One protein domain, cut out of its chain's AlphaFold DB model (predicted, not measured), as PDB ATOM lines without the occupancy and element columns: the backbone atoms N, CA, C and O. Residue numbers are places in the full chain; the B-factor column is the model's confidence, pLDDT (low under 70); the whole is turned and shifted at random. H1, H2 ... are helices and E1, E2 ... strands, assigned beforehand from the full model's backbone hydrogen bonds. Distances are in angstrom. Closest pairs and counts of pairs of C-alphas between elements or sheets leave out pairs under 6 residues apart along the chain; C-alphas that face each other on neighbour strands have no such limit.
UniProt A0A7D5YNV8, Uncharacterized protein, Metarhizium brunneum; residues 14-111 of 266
ATOM      1  N   SER A  14     148.092 -45.026  26.130       56.34
ATOM      2  CA  SER A  14     148.068 -44.424  24.792       56.34
ATOM      3  C   SER A  14     146.713 -43.760  24.555       56.34
ATOM      4  O   SER A  14     145.697 -44.451  24.511       56.34
ATOM      5  N   ARG A  15     146.672 -42.429  24.406       59.25
ATOM      6  CA  ARG A  15     145.438 -41.747  23.993       59.25
ATOM      7  C   ARG A  15     145.114 -42.163  22.563       59.25
ATOM      8  O   ARG A  15     145.899 -41.892  21.658       59.25
ATOM      9  N   GLN A  16     143.980 -42.820  22.382       68.19
ATOM     10  CA  GLN A  16     143.425 -43.097  21.067       68.19
ATOM     11  C   GLN A  16     142.361 -42.043  20.775       68.19
ATOM     12  O   GLN A  16     141.518 -41.752  21.621       68.19
ATOM     13  N   PHE A  17     142.446 -41.423  19.603       71.75
ATOM     14  CA  PHE A  17     141.533 -40.358  19.210       71.75
ATOM     15  C   PHE A  17     140.559 -40.887  18.174       71.75
ATOM     16  O   PHE A  17     140.943 -41.612  17.263       71.75
ATOM     17  N   LEU A  18     139.305 -40.475  18.315       79.50
ATOM     18  CA  LEU A  18     138.282 -40.664  17.304       79.50
ATOM     19  C   LEU A  18     138.719 -39.988  15.993       79.50
ATOM     20  O   LEU A  18     139.040 -38.797  15.965       79.50
ATOM     21  N   HIS A  19     138.735 -40.762  14.915       79.38
ATOM     22  CA  HIS A  19     139.018 -40.318  13.565       79.38
ATOM     23  C   HIS A  19     137.719 -39.878  12.896       79.38
ATOM     24  O   HIS A  19     136.781 -40.663  12.787       79.38
ATOM     25  N   PRO A  20     137.611 -38.625  12.467       76.31
ATOM     26  CA  PRO A  20     136.478 -38.187  11.668       76.31
ATOM     27  C   PRO A  20     136.453 -38.930  10.340       76.31
ATOM     28  O   PRO A  20     137.481 -39.184   9.713       76.31
ATOM     29  N   SER A  21     135.244 -39.236   9.917       74.06
ATOM     30  CA  SER A  21     134.943 -39.902   8.671       74.06
ATOM     31  C   SER A  21     133.752 -39.204   8.016       74.06
ATOM     32  O   SER A  21     132.998 -38.460   8.659       74.06
ATOM     33  N   VAL A  22     133.638 -39.382   6.706       69.25
ATOM     34  CA  VAL A  22     132.630 -38.736   5.868       69.25
ATOM     35  C   VAL A  22     131.828 -39.828   5.186       69.25
ATOM     36  O   VAL A  22     132.393 -40.804   4.696       69.25
ATOM     37  N   ASP A  23     130.507 -39.680   5.159       68.62
ATOM     38  CA  ASP A  23     129.666 -40.598   4.397       68.62
ATOM     39  C   ASP A  23     129.875 -40.290   2.906       68.62
ATOM     40  O   ASP A  23     129.573 -39.171   2.476       68.62
ATOM     41  N   PRO A  24     130.386 -41.231   2.091       64.81
ATOM     42  CA  PRO A  24     130.568 -40.993   0.664       64.81
ATOM     43  C   PRO A  24     129.247 -40.682  -0.057       64.81
ATOM     44  O   PRO A  24     129.266 -40.005  -1.083       64.81
ATOM     45  N   ALA A  25     128.101 -41.130   0.470       70.69
ATOM     46  CA  ALA A  25     126.787 -40.782  -0.065       70.69
ATOM     47  C   ALA A  25     126.323 -39.377   0.365       70.69
ATOM     48  O   ALA A  25     125.541 -38.742  -0.345       70.69
ATOM     49  N   HIS A  26     126.822 -38.869   1.495       74.88
ATOM     50  CA  HIS A  26     126.415 -37.595   2.076       74.88
ATOM     51  C   HIS A  26     127.625 -36.854   2.652       74.88
ATOM     52  O   HIS A  26     127.888 -36.881   3.853       74.88
ATOM     53  N   SER A  27     128.332 -36.113   1.798       65.75
ATOM     54  CA  SER A  27     129.573 -35.405   2.156       65.75
ATOM     55  C   SER A  27     129.449 -34.383   3.299       65.75
ATOM     56  O   SER A  27     130.456 -33.929   3.841       65.75
ATOM     57  N   PHE A  28     128.227 -34.010   3.686       69.06
ATOM     58  CA  PHE A  28     127.948 -33.129   4.821       69.06
ATOM     59  C   PHE A  28     127.772 -33.876   6.153       69.06
ATOM     60  O   PHE A  28     127.874 -33.245   7.208       69.06
ATOM     61  N   LEU A  29     127.527 -35.192   6.127       73.06
ATOM     62  CA  LEU A  29     127.393 -36.002   7.332       73.06
ATOM     63  C   LEU A  29     128.786 -36.337   7.869       73.06
ATOM     64  O   LEU A  29     129.508 -37.171   7.324       73.06
ATOM     65  N   LYS A  30     129.159 -35.659   8.955       77.44
ATOM     66  CA  LYS A  30     130.380 -35.935   9.714       77.44
ATOM     67  C   LYS A  30     130.067 -36.896  10.845       77.44
ATOM     68  O   LYS A  30     129.222 -36.591  11.681       77.44
ATOM     69  N   TYR A  31     130.786 -38.000  10.902       84.44
ATOM     70  CA  TYR A  31     130.793 -38.908  12.043       84.44
ATOM     71  C   TYR A  31     132.239 -39.149  12.465       84.44
ATOM     72  O   TYR A  31     133.172 -38.757  11.764       84.44
ATOM     73  N   PHE A  32     132.447 -39.754  13.627       85.38
ATOM     74  CA  PHE A  32     133.786 -40.123  14.071       85.38
ATOM     75  C   PHE A  32     133.850 -41.600  14.418       85.38
ATOM     76  O   PHE A  32     132.897 -42.146  14.958       85.38
ATOM     77  N   GLN A  33     134.976 -42.239  14.134       87.38
ATOM     78  CA  GLN A  33     135.205 -43.661  14.341       87.38
ATOM     79  C   GLN A  33     136.539 -43.902  15.033       87.38
ATOM     80  O   GLN A  33     137.505 -43.175  14.830       87.38
ATOM     81  N   LEU A  34     136.615 -44.941  15.846       87.25
ATOM     82  CA  LEU A  34     137.838 -45.372  16.498       87.25
ATOM     83  C   LEU A  34     137.944 -46.889  16.417       87.25
ATOM     84  O   LEU A  34     137.043 -47.600  16.856       87.25
ATOM     85  N   GLY A  35     139.071 -47.364  15.891       88.56
ATOM     86  CA  GLY A  35     139.476 -48.761  15.976       88.56
ATOM     87  C   GLY A  35     140.333 -48.941  17.214       88.56
ATOM     88  O   GLY A  35     141.308 -48.210  17.401       88.56
ATOM     89  N   VAL A  36     139.962 -49.882  18.075       89.69
ATOM     90  CA  VAL A  36     140.767 -50.229  19.251       89.69
ATOM     91  C   VAL A  36     141.553 -51.501  18.981       89.69
ATOM     92  O   VAL A  36     141.088 -52.361  18.249       89.69
ATOM     93  N   ASN A  37     142.717 -51.653  19.616       89.38
ATOM     94  CA  ASN A  37     143.533 -52.868  19.477       89.38
ATOM     95  C   ASN A  37     143.008 -54.028  20.332       89.38
ATOM     96  O   ASN A  37     143.389 -55.177  20.129       89.38
ATOM     97  N   ARG A  38     142.153 -53.736  21.317       88.94
ATOM     98  CA  ARG A  38     141.578 -54.733  22.215       88.94
ATOM     99  C   ARG A  38     140.245 -54.238  22.750       88.94
ATOM    100  O   ARG A  38     140.147 -53.084  23.162       88.94
ATOM    101  N   THR A  39     139.247 -55.110  22.793       87.62
ATOM    102  CA  THR A  39     137.923 -54.788  23.343       87.62
ATOM    103  C   THR A  39     137.416 -55.923  24.224       87.62
ATOM    104  O   THR A  39     137.867 -57.066  24.111       87.62
ATOM    105  N   PHE A  40     136.504 -55.610  25.139       83.38
ATOM    106  CA  PHE A  40     135.829 -56.608  25.959       83.38
ATOM    107  C   PHE A  40     134.483 -56.931  25.320       83.38
ATOM    108  O   PHE A  40     133.600 -56.077  25.261       83.38
ATOM    109  N   TYR A  41     134.332 -58.157  24.833       83.19
ATOM    110  CA  TYR A  41     133.162 -58.593  24.082       83.19
ATOM    111  C   TYR A  41     132.739 -59.989  24.546       83.19
ATOM    112  O   TYR A  41     133.573 -60.885  24.683       83.19
ATOM    113  N   ASN A  42     131.447 -60.175  24.833       82.19
ATOM    114  CA  ASN A  42     130.878 -61.437  25.330       82.19
ATOM    115  C   ASN A  42     131.658 -62.065  26.504       82.19
ATOM    116  O   ASN A  42     131.961 -63.258  26.511       82.19
ATOM    117  N   GLY A  43     132.014 -61.251  27.503       79.94
ATOM    118  CA  GLY A  43     132.662 -61.724  28.732       79.94
ATOM    119  C   GLY A  43     134.164 -62.001  28.613       79.94
ATOM    120  O   GLY A  43     134.793 -62.330  29.617       79.94
ATOM    121  N   ASN A  44     134.753 -61.841  27.427       87.81
ATOM    122  CA  ASN A  44     136.171 -62.077  27.189       87.81
ATOM    123  C   ASN A  44     136.837 -60.858  26.549       87.81
ATOM    124  O   ASN A  44     136.247 -60.130  25.755       87.81
ATOM    125  N   TRP A  45     138.110 -60.654  26.875       88.31
ATOM    126  CA  TRP A  45     138.950 -59.730  26.124       88.31
ATOM    127  C   TRP A  45     139.328 -60.365  24.792       88.31
ATOM    128  O   TRP A  45     139.895 -61.457  24.780       88.31
ATOM    129  N   ILE A  46     139.053 -59.665  23.699       92.19
ATOM    130  CA  ILE A  46     139.436 -60.078  22.351       92.19
ATOM    131  C   ILE A  46     140.444 -59.087  21.773       92.19
ATOM    132  O   ILE A  46     140.365 -57.883  22.036       92.19
ATOM    133  N   ASP A  47     141.384 -59.613  20.995       94.19
ATOM    134  CA  ASP A  47     142.337 -58.807  20.241       94.19
ATOM    135  C   ASP A  47     141.692 -58.340  18.931       94.19
ATOM    136  O   ASP A  47     140.898 -59.053  18.303       94.19
ATOM    137  N   CYS A  48     142.003 -57.104  18.562       92.44
ATOM    138  CA  CYS A  48     141.357 -56.350  17.498       92.44
ATOM    139  C   CYS A  48     142.412 -55.807  16.534       92.44
ATOM    140  O   CYS A  48     142.553 -54.597  16.349       92.44
ATOM    141  N   ASP A  49     143.193 -56.714  15.955       93.50
ATOM    142  CA  ASP A  49     144.204 -56.343  14.976       93.50
ATOM    143  C   ASP A  49     143.548 -55.774  13.713       93.50
ATOM    144  O   ASP A  49     142.559 -56.298  13.202       93.50
ATOM    145  N   ALA A  50     144.111 -54.685  13.202       91.44
ATOM    146  CA  ALA A  50     143.664 -54.093  11.952       91.44
ATOM    147  C   ALA A  50     144.068 -54.968  10.757       91.44
ATOM    148  O   ALA A  50     145.193 -55.469  10.688       91.44
ATOM    149  N   SER A  51     143.194 -55.073   9.761       92.56
ATOM    150  CA  SER A  51     143.487 -55.691   8.468       92.56
ATOM    151  C   SER A  51     143.601 -54.629   7.379       92.56
ATOM    152  O   SER A  51     142.812 -53.692   7.332       92.56
ATOM    153  N   GLN A  52     144.545 -54.792   6.451       91.25
ATOM    154  CA  GLN A  52     144.630 -53.942   5.252       91.25
ATOM    155  C   GLN A  52     143.545 -54.272   4.217       91.25
ATOM    156  O   GLN A  52     143.236 -53.457   3.360       91.25
ATOM    157  N   ASN A  53     142.964 -55.472   4.290       92.38
ATOM    158  CA  ASN A  53     141.952 -55.934   3.348       92.38
ATOM    159  C   ASN A  53     140.638 -56.227   4.068       92.38
ATOM    160  O   ASN A  53     140.634 -56.807   5.160       92.38
ATOM    161  N   LYS A  54     139.522 -55.903   3.410       92.75
ATOM    162  CA  LYS A  54     138.195 -56.299   3.873       92.75
ATOM    163  C   LYS A  54     138.078 -57.820   3.849       92.75
ATOM    164  O   LYS A  54     138.330 -58.453   2.825       92.75
ATOM    165  N   THR A  55     137.681 -58.404   4.972       93.69
ATOM    166  CA  THR A  55     137.429 -59.847   5.097       93.69
ATOM    167  C   THR A  55     136.025 -60.082   5.650       93.69
ATOM    168  O   THR A  55     135.333 -59.132   6.009       93.69
ATOM    169  N   GLU A  56     135.591 -61.341   5.732       93.25
ATOM    170  CA  GLU A  56     134.296 -61.693   6.338       93.25
ATOM    171  C   GLU A  56     134.195 -61.274   7.813       93.25
ATOM    172  O   GLU A  56     133.102 -61.011   8.303       93.25
ATOM    173  N   THR A  57     135.328 -61.187   8.516       91.44
ATOM    174  CA  THR A  57     135.387 -60.782   9.928       91.44
ATOM    175  C   THR A  57     135.735 -59.307  10.103       91.44
ATOM    176  O   THR A  57     135.252 -58.683  11.038       91.44
ATOM    177  N   HIS A  58     136.548 -58.733   9.212       93.31
ATOM    178  CA  HIS A  58     136.967 -57.329   9.264       93.31
ATOM    179  C   HIS A  58     136.180 -56.538   8.225       93.31
ATOM    180  O   HIS A  58     136.645 -56.309   7.104       93.31
ATOM    181  N   THR A  59     134.943 -56.204   8.580       91.12
ATOM    182  CA  THR A  59     133.973 -55.600   7.662       91.12
ATOM    183  C   THR A  59     133.911 -54.083   7.750       91.12
ATOM    184  O   THR A  59     133.459 -53.466   6.783       91.12
ATOM    185  N   THR A  60     134.332 -53.505   8.878       88.50
ATOM    186  CA  THR A  60     134.211 -52.073   9.170       88.50
ATOM    187  C   THR A  60     135.502 -51.362   8.808       88.50
ATOM    188  O   THR A  60     136.549 -51.672   9.367       88.50
ATOM    189  N   ASP A  61     135.438 -50.420   7.877       87.44
ATOM    190  CA  ASP A  61     136.541 -49.540   7.520       87.44
ATOM    191  C   ASP A  61     136.654 -48.360   8.487       87.44
ATOM    192  O   ASP A  61     135.662 -47.760   8.894       87.44
ATOM    193  N   ILE A  62     137.889 -48.030   8.853       84.38
ATOM    194  CA  ILE A  62     138.228 -46.860   9.653       84.38
ATOM    195  C   ILE A  62     139.319 -46.088   8.924       84.38
ATOM    196  O   ILE A  62     140.388 -46.618   8.606       84.38
ATOM    197  N   PHE A  63     139.040 -44.811   8.683       76.44
ATOM    198  CA  PHE A  63     139.983 -43.892   8.067       76.44
ATOM    199  C   PHE A  63     141.097 -43.517   9.042       76.44
ATOM    200  O   PHE A  63     140.874 -43.318  10.239       76.44
ATOM    201  N   SER A  64     142.318 -43.411   8.523       66.56
ATOM    202  CA  SER A  64     143.457 -42.996   9.331       66.56
ATOM    203  C   SER A  64     143.379 -41.504   9.684       66.56
ATOM    204  O   SER A  64     142.822 -40.680   8.955       66.56
ATOM    205  N   TYR A  65     144.033 -41.126  10.784       60.19
ATOM    206  CA  TYR A  65     144.173 -39.729  11.208       60.19
ATOM    207  C   TYR A  65     144.737 -38.796  10.120       60.19
ATOM    208  O   TYR A  65     144.335 -37.636  10.034       60.19
ATOM    209  N   LYS A  66     145.668 -39.286   9.292       60.50
ATOM    210  CA  LYS A  66     146.300 -38.474   8.239       60.50
ATOM    211  C   LYS A  66     145.306 -38.114   7.140       60.50
ATOM    212  O   LYS A  66     145.259 -36.953   6.731       60.50
ATOM    213  N   SER A  67     144.446 -39.069   6.777       56.34
ATOM    214  CA  SER A  67     143.358 -38.855   5.823       56.34
ATOM    215  C   SER A  67     142.432 -37.715   6.269       56.34
ATOM    216  O   SER A  67     141.966 -36.948   5.429       56.34
ATOM    217  N   TYR A  68     142.219 -37.515   7.577       56.38
ATOM    218  CA  TYR A  68     141.416 -36.392   8.060       56.38
ATOM    219  C   TYR A  68     142.090 -35.027   7.916       56.38
ATOM    220  O   TYR A  68     141.463 -34.091   7.416       56.38
ATOM    221  N   THR A  69     143.340 -34.880   8.370       55.91
ATOM    222  CA  THR A  69     144.052 -33.590   8.279       55.91
ATOM    223  C   THR A  69     144.127 -33.087   6.840       55.91
ATOM    224  O   THR A  69     144.102 -31.882   6.584       55.91
ATOM    225  N   GLU A  70     144.145 -34.023   5.898       58.31
ATOM    226  CA  GLU A  70     144.100 -33.744   4.475       58.31
ATOM    227  C   GLU A  70     142.665 -33.570   3.963       58.31
ATOM    228  O   GLU A  70     142.454 -32.694   3.140       58.31
ATOM    229  N   SER A  71     141.646 -34.262   4.487       52.44
ATOM    230  CA  SER A  71     140.233 -33.966   4.158       52.44
ATOM    231  C   SER A  71     139.792 -32.544   4.541       52.44
ATOM    232  O   SER A  71     138.874 -31.992   3.940       52.44
ATOM    233  N   LEU A  72     140.457 -31.925   5.527       55.72
ATOM    234  CA  LEU A  72     140.279 -30.503   5.842       55.72
ATOM    235  C   LEU A  72     140.876 -29.576   4.771       55.72
ATOM    236  O   LEU A  72     140.557 -28.388   4.757       55.72
ATOM    237  N   HIS A  73     141.725 -30.089   3.878       56.94
ATOM    238  CA  HIS A  73     142.145 -29.389   2.671       56.94
ATOM    239  C   HIS A  73     141.150 -29.711   1.549       56.94
ATOM    240  O   HIS A  73     141.042 -30.855   1.119       56.94
ATOM    241  N   GLU A  74     140.469 -28.685   1.024       51.09
ATOM    242  CA  GLU A  74     139.428 -28.779  -0.024       51.09
ATOM    243  C   GLU A  74     139.840 -29.543  -1.308       51.09
ATOM    244  O   GLU A  74     138.979 -29.850  -2.124       51.09
ATOM    245  N   ASN A  75     141.125 -29.882  -1.485       55.31
ATOM    246  CA  ASN A  75     141.690 -30.541  -2.669       55.31
ATOM    247  C   ASN A  75     142.582 -31.763  -2.349       55.31
ATOM    248  O   ASN A  75     143.485 -32.076  -3.129       55.31
ATOM    249  N   SER A  76     142.397 -32.443  -1.213       51.62
ATOM    250  CA  SER A  76     143.181 -33.659  -0.936       51.62
ATOM    251  C   SER A  76     142.886 -34.774  -1.945       51.62
ATOM    252  O   SER A  76     141.752 -35.221  -2.090       51.62
ATOM    253  N   THR A  77     143.938 -35.237  -2.623       53.31
ATOM    254  CA  THR A  77     143.957 -36.438  -3.472       53.31
ATOM    255  C   THR A  77     144.563 -37.647  -2.758       53.31
ATOM    256  O   THR A  77     144.745 -38.700  -3.373       53.31
ATOM    257  N   TYR A  78     144.920 -37.500  -1.480       49.12
ATOM    258  CA  TYR A  78     145.584 -38.547  -0.723       49.12
ATOM    259  C   TYR A  78     144.540 -39.427  -0.038       49.12
ATOM    260  O   TYR A  78     143.825 -39.010   0.874       49.12
ATOM    261  N   HIS A  79     144.450 -40.664  -0.515       59.19
ATOM    262  CA  HIS A  79     143.677 -41.724   0.107       59.19
ATOM    263  C   HIS A  79     144.683 -42.701   0.712       59.19
ATOM    264  O   HIS A  79     145.313 -43.463  -0.018       59.19
ATOM    265  N   GLU A  80     144.887 -42.648   2.033       66.19
ATOM    266  CA  GLU A  80     145.463 -43.814   2.705       66.19
ATOM    267  C   GLU A  80     144.446 -44.950   2.627       66.19
ATOM    268  O   GLU A  80     143.240 -44.721   2.782       66.19
ATOM    269  N   ASP A  81     144.941 -46.161   2.379       73.56
ATOM    270  CA  ASP A  81     144.089 -47.340   2.360       73.56
ATOM    271  C   ASP A  81     143.401 -47.485   3.727       73.56
ATOM    272  O   ASP A  81     144.071 -47.400   4.768       73.56
ATOM    273  N   PRO A  82     142.069 -47.663   3.757       77.62
ATOM    274  CA  PRO A  82     141.346 -47.814   5.005       77.62
ATOM    275  C   PRO A  82     141.829 -49.058   5.750       77.62
ATOM    276  O   PRO A  82     142.114 -50.100   5.157       77.62
ATOM    277  N   LEU A  83     141.876 -48.957   7.076       89.00
ATOM    278  CA  LEU A  83     142.100 -50.115   7.928       89.00
ATOM    279  C   LEU A  83     140.758 -50.751   8.262       89.00
ATOM    280  O   LEU A  83     139.830 -50.072   8.698       89.00
ATOM    281  N   TYR A  84     140.669 -52.061   8.085       90.62
ATOM    282  CA  TYR A  84     139.470 -52.830   8.369       90.62
ATOM    283  C   TYR A  84     139.560 -53.473   9.748       90.62
ATOM    284  O   TYR A  84     140.539 -54.145  10.068       90.62
ATOM    285  N   TYR A  85     138.508 -53.311  10.539       93.25
ATOM    286  CA  TYR A  85     138.349 -53.878  11.871       93.25
ATOM    287  C   TYR A  85     137.092 -54.746  11.936       93.25
ATOM    288  O   TYR A  85     136.172 -54.632  11.117       93.25
ATOM    289  N   ARG A  86     137.050 -55.622  12.940       93.00
ATOM    290  CA  ARG A  86     135.818 -56.315  13.332       93.00
ATOM    291  C   ARG A  86     134.814 -55.304  13.903       93.00
ATOM    292  O   ARG A  86     135.256 -54.432  14.652       93.00
ATOM    293  N   PRO A  87     133.505 -55.407  13.625       90.38
ATOM    294  CA  PRO A  87     132.504 -54.452  14.117       90.38
ATOM    295  C   PRO A  87     132.562 -54.191  15.629       90.38
ATOM    296  O   PRO A  87     132.543 -53.046  16.071       90.38
ATOM    297  N   GLU A  88     132.721 -55.243  16.425       87.81
ATOM    298  CA  GLU A  88     132.818 -55.194  17.886       87.81
ATOM    299  C   GLU A  88     134.071 -54.468  18.407       87.81
ATOM    300  O   GLU A  88     134.122 -54.071  19.570       87.81
ATOM    301  N   CYS A  89     135.071 -54.272  17.548       90.94
ATOM    302  CA  CYS A  89     136.316 -53.559  17.826       90.94
ATOM    303  C   CYS A  89     136.285 -52.092  17.374       90.94
ATOM    304  O   CYS A  89     137.314 -51.411  17.401       90.94
ATOM    305  N   THR A  90     135.125 -51.613  16.925       89.56
ATOM    306  CA  THR A  90     134.959 -50.256  16.415       89.56
ATOM    307  C   THR A  90     133.988 -49.473  17.278       89.56
ATOM    308  O   THR A  90     132.931 -49.966  17.661       89.56
ATOM    309  N   PHE A  91     134.351 -48.232  17.586       86.56
ATOM    310  CA  PHE A  91     133.470 -47.269  18.231       86.56
ATOM    311  C   PHE A  91     133.140 -46.182  17.230       86.56
ATOM    312  O   PHE A  91     134.045 -45.635  16.606       86.56
ATOM    313  N   GLN A  92     131.863 -45.851  17.097       86.00
ATOM    314  CA  GLN A  92     131.412 -44.801  16.199       86.00
ATOM    315  C   GLN A  92     130.531 -43.807  16.945       86.00
ATOM    316  O   GLN A  92     129.710 -44.181  17.777       86.00
ATOM    317  N   VAL A  93     130.715 -42.535  16.619       85.25
ATOM    318  CA  VAL A  93     129.852 -41.424  17.003       85.25
ATOM    319  C   VAL A  93     129.179 -40.957  15.729       85.25
ATOM    320  O   VAL A  93     129.855 -40.412  14.853       85.25
ATOM    321  N   GLY A  94     127.887 -41.241  15.599       84.44
ATOM    322  CA  GLY A  94     127.114 -40.911  14.411       84.44
ATOM    323  C   GLY A  94     126.952 -39.406  14.201       84.44
ATOM    324  O   GLY A  94     127.354 -38.569  15.015       84.44
ATOM    325  N   HIS A  95     126.385 -39.057  13.050       84.06
ATOM    326  CA  HIS A  95     126.183 -37.664  12.672       84.06
ATOM    327  C   HIS A  95     125.282 -36.913  13.653       84.06
ATOM    328  O   HIS A  95     125.586 -35.778  14.014       84.06
ATOM    329  N   ASP A  96     124.181 -37.527  14.080       84.00
ATOM    330  CA  ASP A  96     123.178 -36.846  14.896       84.00
ATOM    331  C   ASP A  96     123.698 -36.596  16.314       84.00
ATOM    332  O   ASP A  96     123.437 -35.545  16.904       84.00
ATOM    333  N   GLU A  97     124.531 -37.496  16.833       84.75
ATOM    334  CA  GLU A  97     125.252 -37.322  18.088       84.75
ATOM    335  C   GLU A  97     126.282 -36.201  17.970       84.75
ATOM    336  O   GLU A  97     126.325 -35.319  18.829       84.75
ATOM    337  N   VAL A  98     127.074 -36.177  16.893       84.62
ATOM    338  CA  VAL A  98     128.025 -35.085  16.617       84.62
ATOM    339  C   VAL A  98     127.301 -33.747  16.499       84.62
ATOM    340  O   VAL A  98     127.735 -32.751  17.080       84.62
ATOM    341  N   TYR A  99     126.190 -33.711  15.767       86.19
ATOM    342  CA  TYR A  99     125.375 -32.519  15.590       86.19
ATOM    343  C   TYR A  99     124.798 -32.046  16.925       86.19
ATOM    344  O   TYR A  99     124.893 -30.865  17.251       86.19
ATOM    345  N   THR A 100     124.269 -32.960  17.737       85.38
ATOM    346  CA  THR A 100     123.725 -32.641  19.062       85.38
ATOM    347  C   THR A 100     124.809 -32.116  19.996       85.38
ATOM    348  O   THR A 100     124.592 -31.116  20.676       85.38
ATOM    349  N   LEU A 101     125.996 -32.730  19.997       85.69
ATOM    350  CA  LEU A 101     127.149 -32.252  20.764       85.69
ATOM    351  C   LEU A 101     127.586 -30.859  20.315       85.69
ATOM    352  O   LEU A 101     127.879 -30.010  21.158       85.69
ATOM    353  N   ARG A 102     127.582 -30.599  19.004       87.12
ATOM    354  CA  ARG A 102     127.848 -29.269  18.456       87.12
ATOM    355  C   ARG A 102     126.802 -28.261  18.921       87.12
ATOM    356  O   ARG A 102     127.185 -27.222  19.432       87.12
ATOM    357  N   VAL A 103     125.510 -28.552  18.770       89.56
ATOM    358  CA  VAL A 103     124.427 -27.646  19.193       89.56
ATOM    359  C   VAL A 103     124.486 -27.394  20.696       89.56
ATOM    360  O   VAL A 103     124.307 -26.262  21.133       89.56
ATOM    361  N   PHE A 104     124.774 -28.423  21.495       88.06
ATOM    362  CA  PHE A 104     124.989 -28.277  22.930       88.06
ATOM    363  C   PHE A 104     126.168 -27.347  23.227       88.06
ATOM    364  O   PHE A 104     126.008 -26.423  24.016       88.06
ATOM    365  N   ALA A 105     127.321 -27.551  22.585       88.25
ATOM    366  CA  ALA A 105     128.489 -26.693  22.767       88.25
ATOM    367  C   ALA A 105     128.213 -25.253  22.306       88.25
ATOM    368  O   ALA A 105     128.517 -24.310  23.032       88.25
ATOM    369  N   ASP A 106     127.580 -25.081  21.146       89.94
ATOM    370  CA  ASP A 106     127.173 -23.781  20.623       89.94
ATOM    371  C   ASP A 106     126.235 -23.087  21.620       89.94
ATOM    372  O   ASP A 106     126.473 -21.938  21.966       89.94
ATOM    373  N   ASN A 107     125.226 -23.774  22.160       89.25
ATOM    374  CA  ASN A 107     124.319 -23.203  23.162       89.25
ATOM    375  C   ASN A 107     125.018 -22.902  24.492       89.25
ATOM    376  O   ASN A 107     124.740 -21.874  25.098       89.25
ATOM    377  N   LEU A 108     125.928 -23.772  24.934       88.88
ATOM    378  CA  LEU A 108     126.666 -23.601  26.182       88.88
ATOM    379  C   LEU A 108     127.616 -22.401  26.131       88.88
ATOM    380  O   LEU A 108     127.919 -21.828  27.166       88.88
ATOM    381  N   PHE A 109     128.122 -22.019  24.957       89.88
ATOM    382  CA  PHE A 109     129.095 -20.927  24.843       89.88
ATOM    383  C   PHE A 109     128.552 -19.675  24.143       89.88
ATOM    384  O   PHE A 109     129.128 -18.593  24.276       89.88
ATOM    385  N   SER A 110     127.455 -19.772  23.396       90.38
ATOM    386  CA  SER A 110     126.923 -18.654  22.618       90.38
ATOM    387  C   SER A 110     126.220 -17.640  23.510       90.38
ATOM    388  O   SER A 110     125.136 -17.883  24.030       90.38
ATOM    389  N   LYS A 111     126.824 -16.449  23.620       85.00
ATOM    390  CA  LYS A 111     126.305 -15.287  24.370       85.00
ATOM    391  C   LYS A 111     126.114 -15.534  25.867       85.00
ATOM    392  O   LYS A 111     125.457 -14.734  26.534       85.00
TER     393      LYS A 111
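What this domain is: This is residues 14 to 111 of the 266 residues of an uncharacterized protein of Metarhizium brunneum (UniProt A0A7D5YNV8). What shape do these atoms make? A small antiparallel sheet of three strands, E1, E2 and E7, has a short two-strand ribbon, E5 and E6, packed over part of it, with E5 near Ile 62 coming close to Gln 33 of E2. The hairpin E3 and E4 lies at one end, and H2 leaves the other end as an arm whose residues 100 to 111 stick out. What is it built of? The printed part has 98 residues, with seven named strands and two named helices in the order E1 E2 E3 E4 E5 H1 E6 E7 H2, a mixed class; the largest sheet runs E1, E2, E7. It is only just loose, close to compact, with a radius of gyration of the C-alphas of 15.3 A and spans of 48 by 37 by 28 A.

How they stand to each other: How does the largest sheet pair? E2, residues 26 to 35, is the inner strand between E1, residues 19 to 23, and E7, residues 90 to 93; N 19 and O 33 are 2.7 A apart and N 34 and O 91 2.8 A, within hydrogen-bond range. E1 and E2 form a hairpin, and the sheet is only just strongly twisted, with C-alphas up to 4.2 A off its best plane. Which strands pair elsewhere? E3, residues 38 to 41, and E4, residues 44 to 47, are an antiparallel hairpin, with N 41 and O 44 at 2.9 A. E5, residues 60 to 62, and E6, residues 83 to 85, are antiparallel, with N 62 and O 83 at 2.8 A; the closest C-alphas of E5 and E2 are those of Ile 62 and Gln 33, 6.4 A. Where are the helices? H1, residues 65 to 71, only grazes the sheet, its C-alpha of Tyr 65 5.7 A from that of His 19; H2, residues 95 to 109, only grazes it with residues 95 to 99, and the C-alphas of His 95 and Tyr 31 are 4.8 A apart. H1 and H2 are apart, and in both every O i to N i+4 pair is within hydrogen-bond range.

Where its parts are: Where does the first strand begin and the last helix end? E1 begins at C-alpha 19, (139.018, -40.318, 13.565), and H2 ends at C-alpha 109, (129.095, -20.927, 24.843). Which elements are longest? E2 spans 22.1 A and bends by 81 degrees at residue 29; H2 spans 20.9 A.

The domain as a whole: How large is it? The C-alphas farthest apart, those of Glu 56 and Lys 111, are 50.4 A apart. Is it continuous and confident? The printed part has no cut; the links E4 to E5 and H1 to E6 are long, and pLDDT is under 70 at residues 14 to 16, 22 to 24, 27 to 28 and 64 to 80.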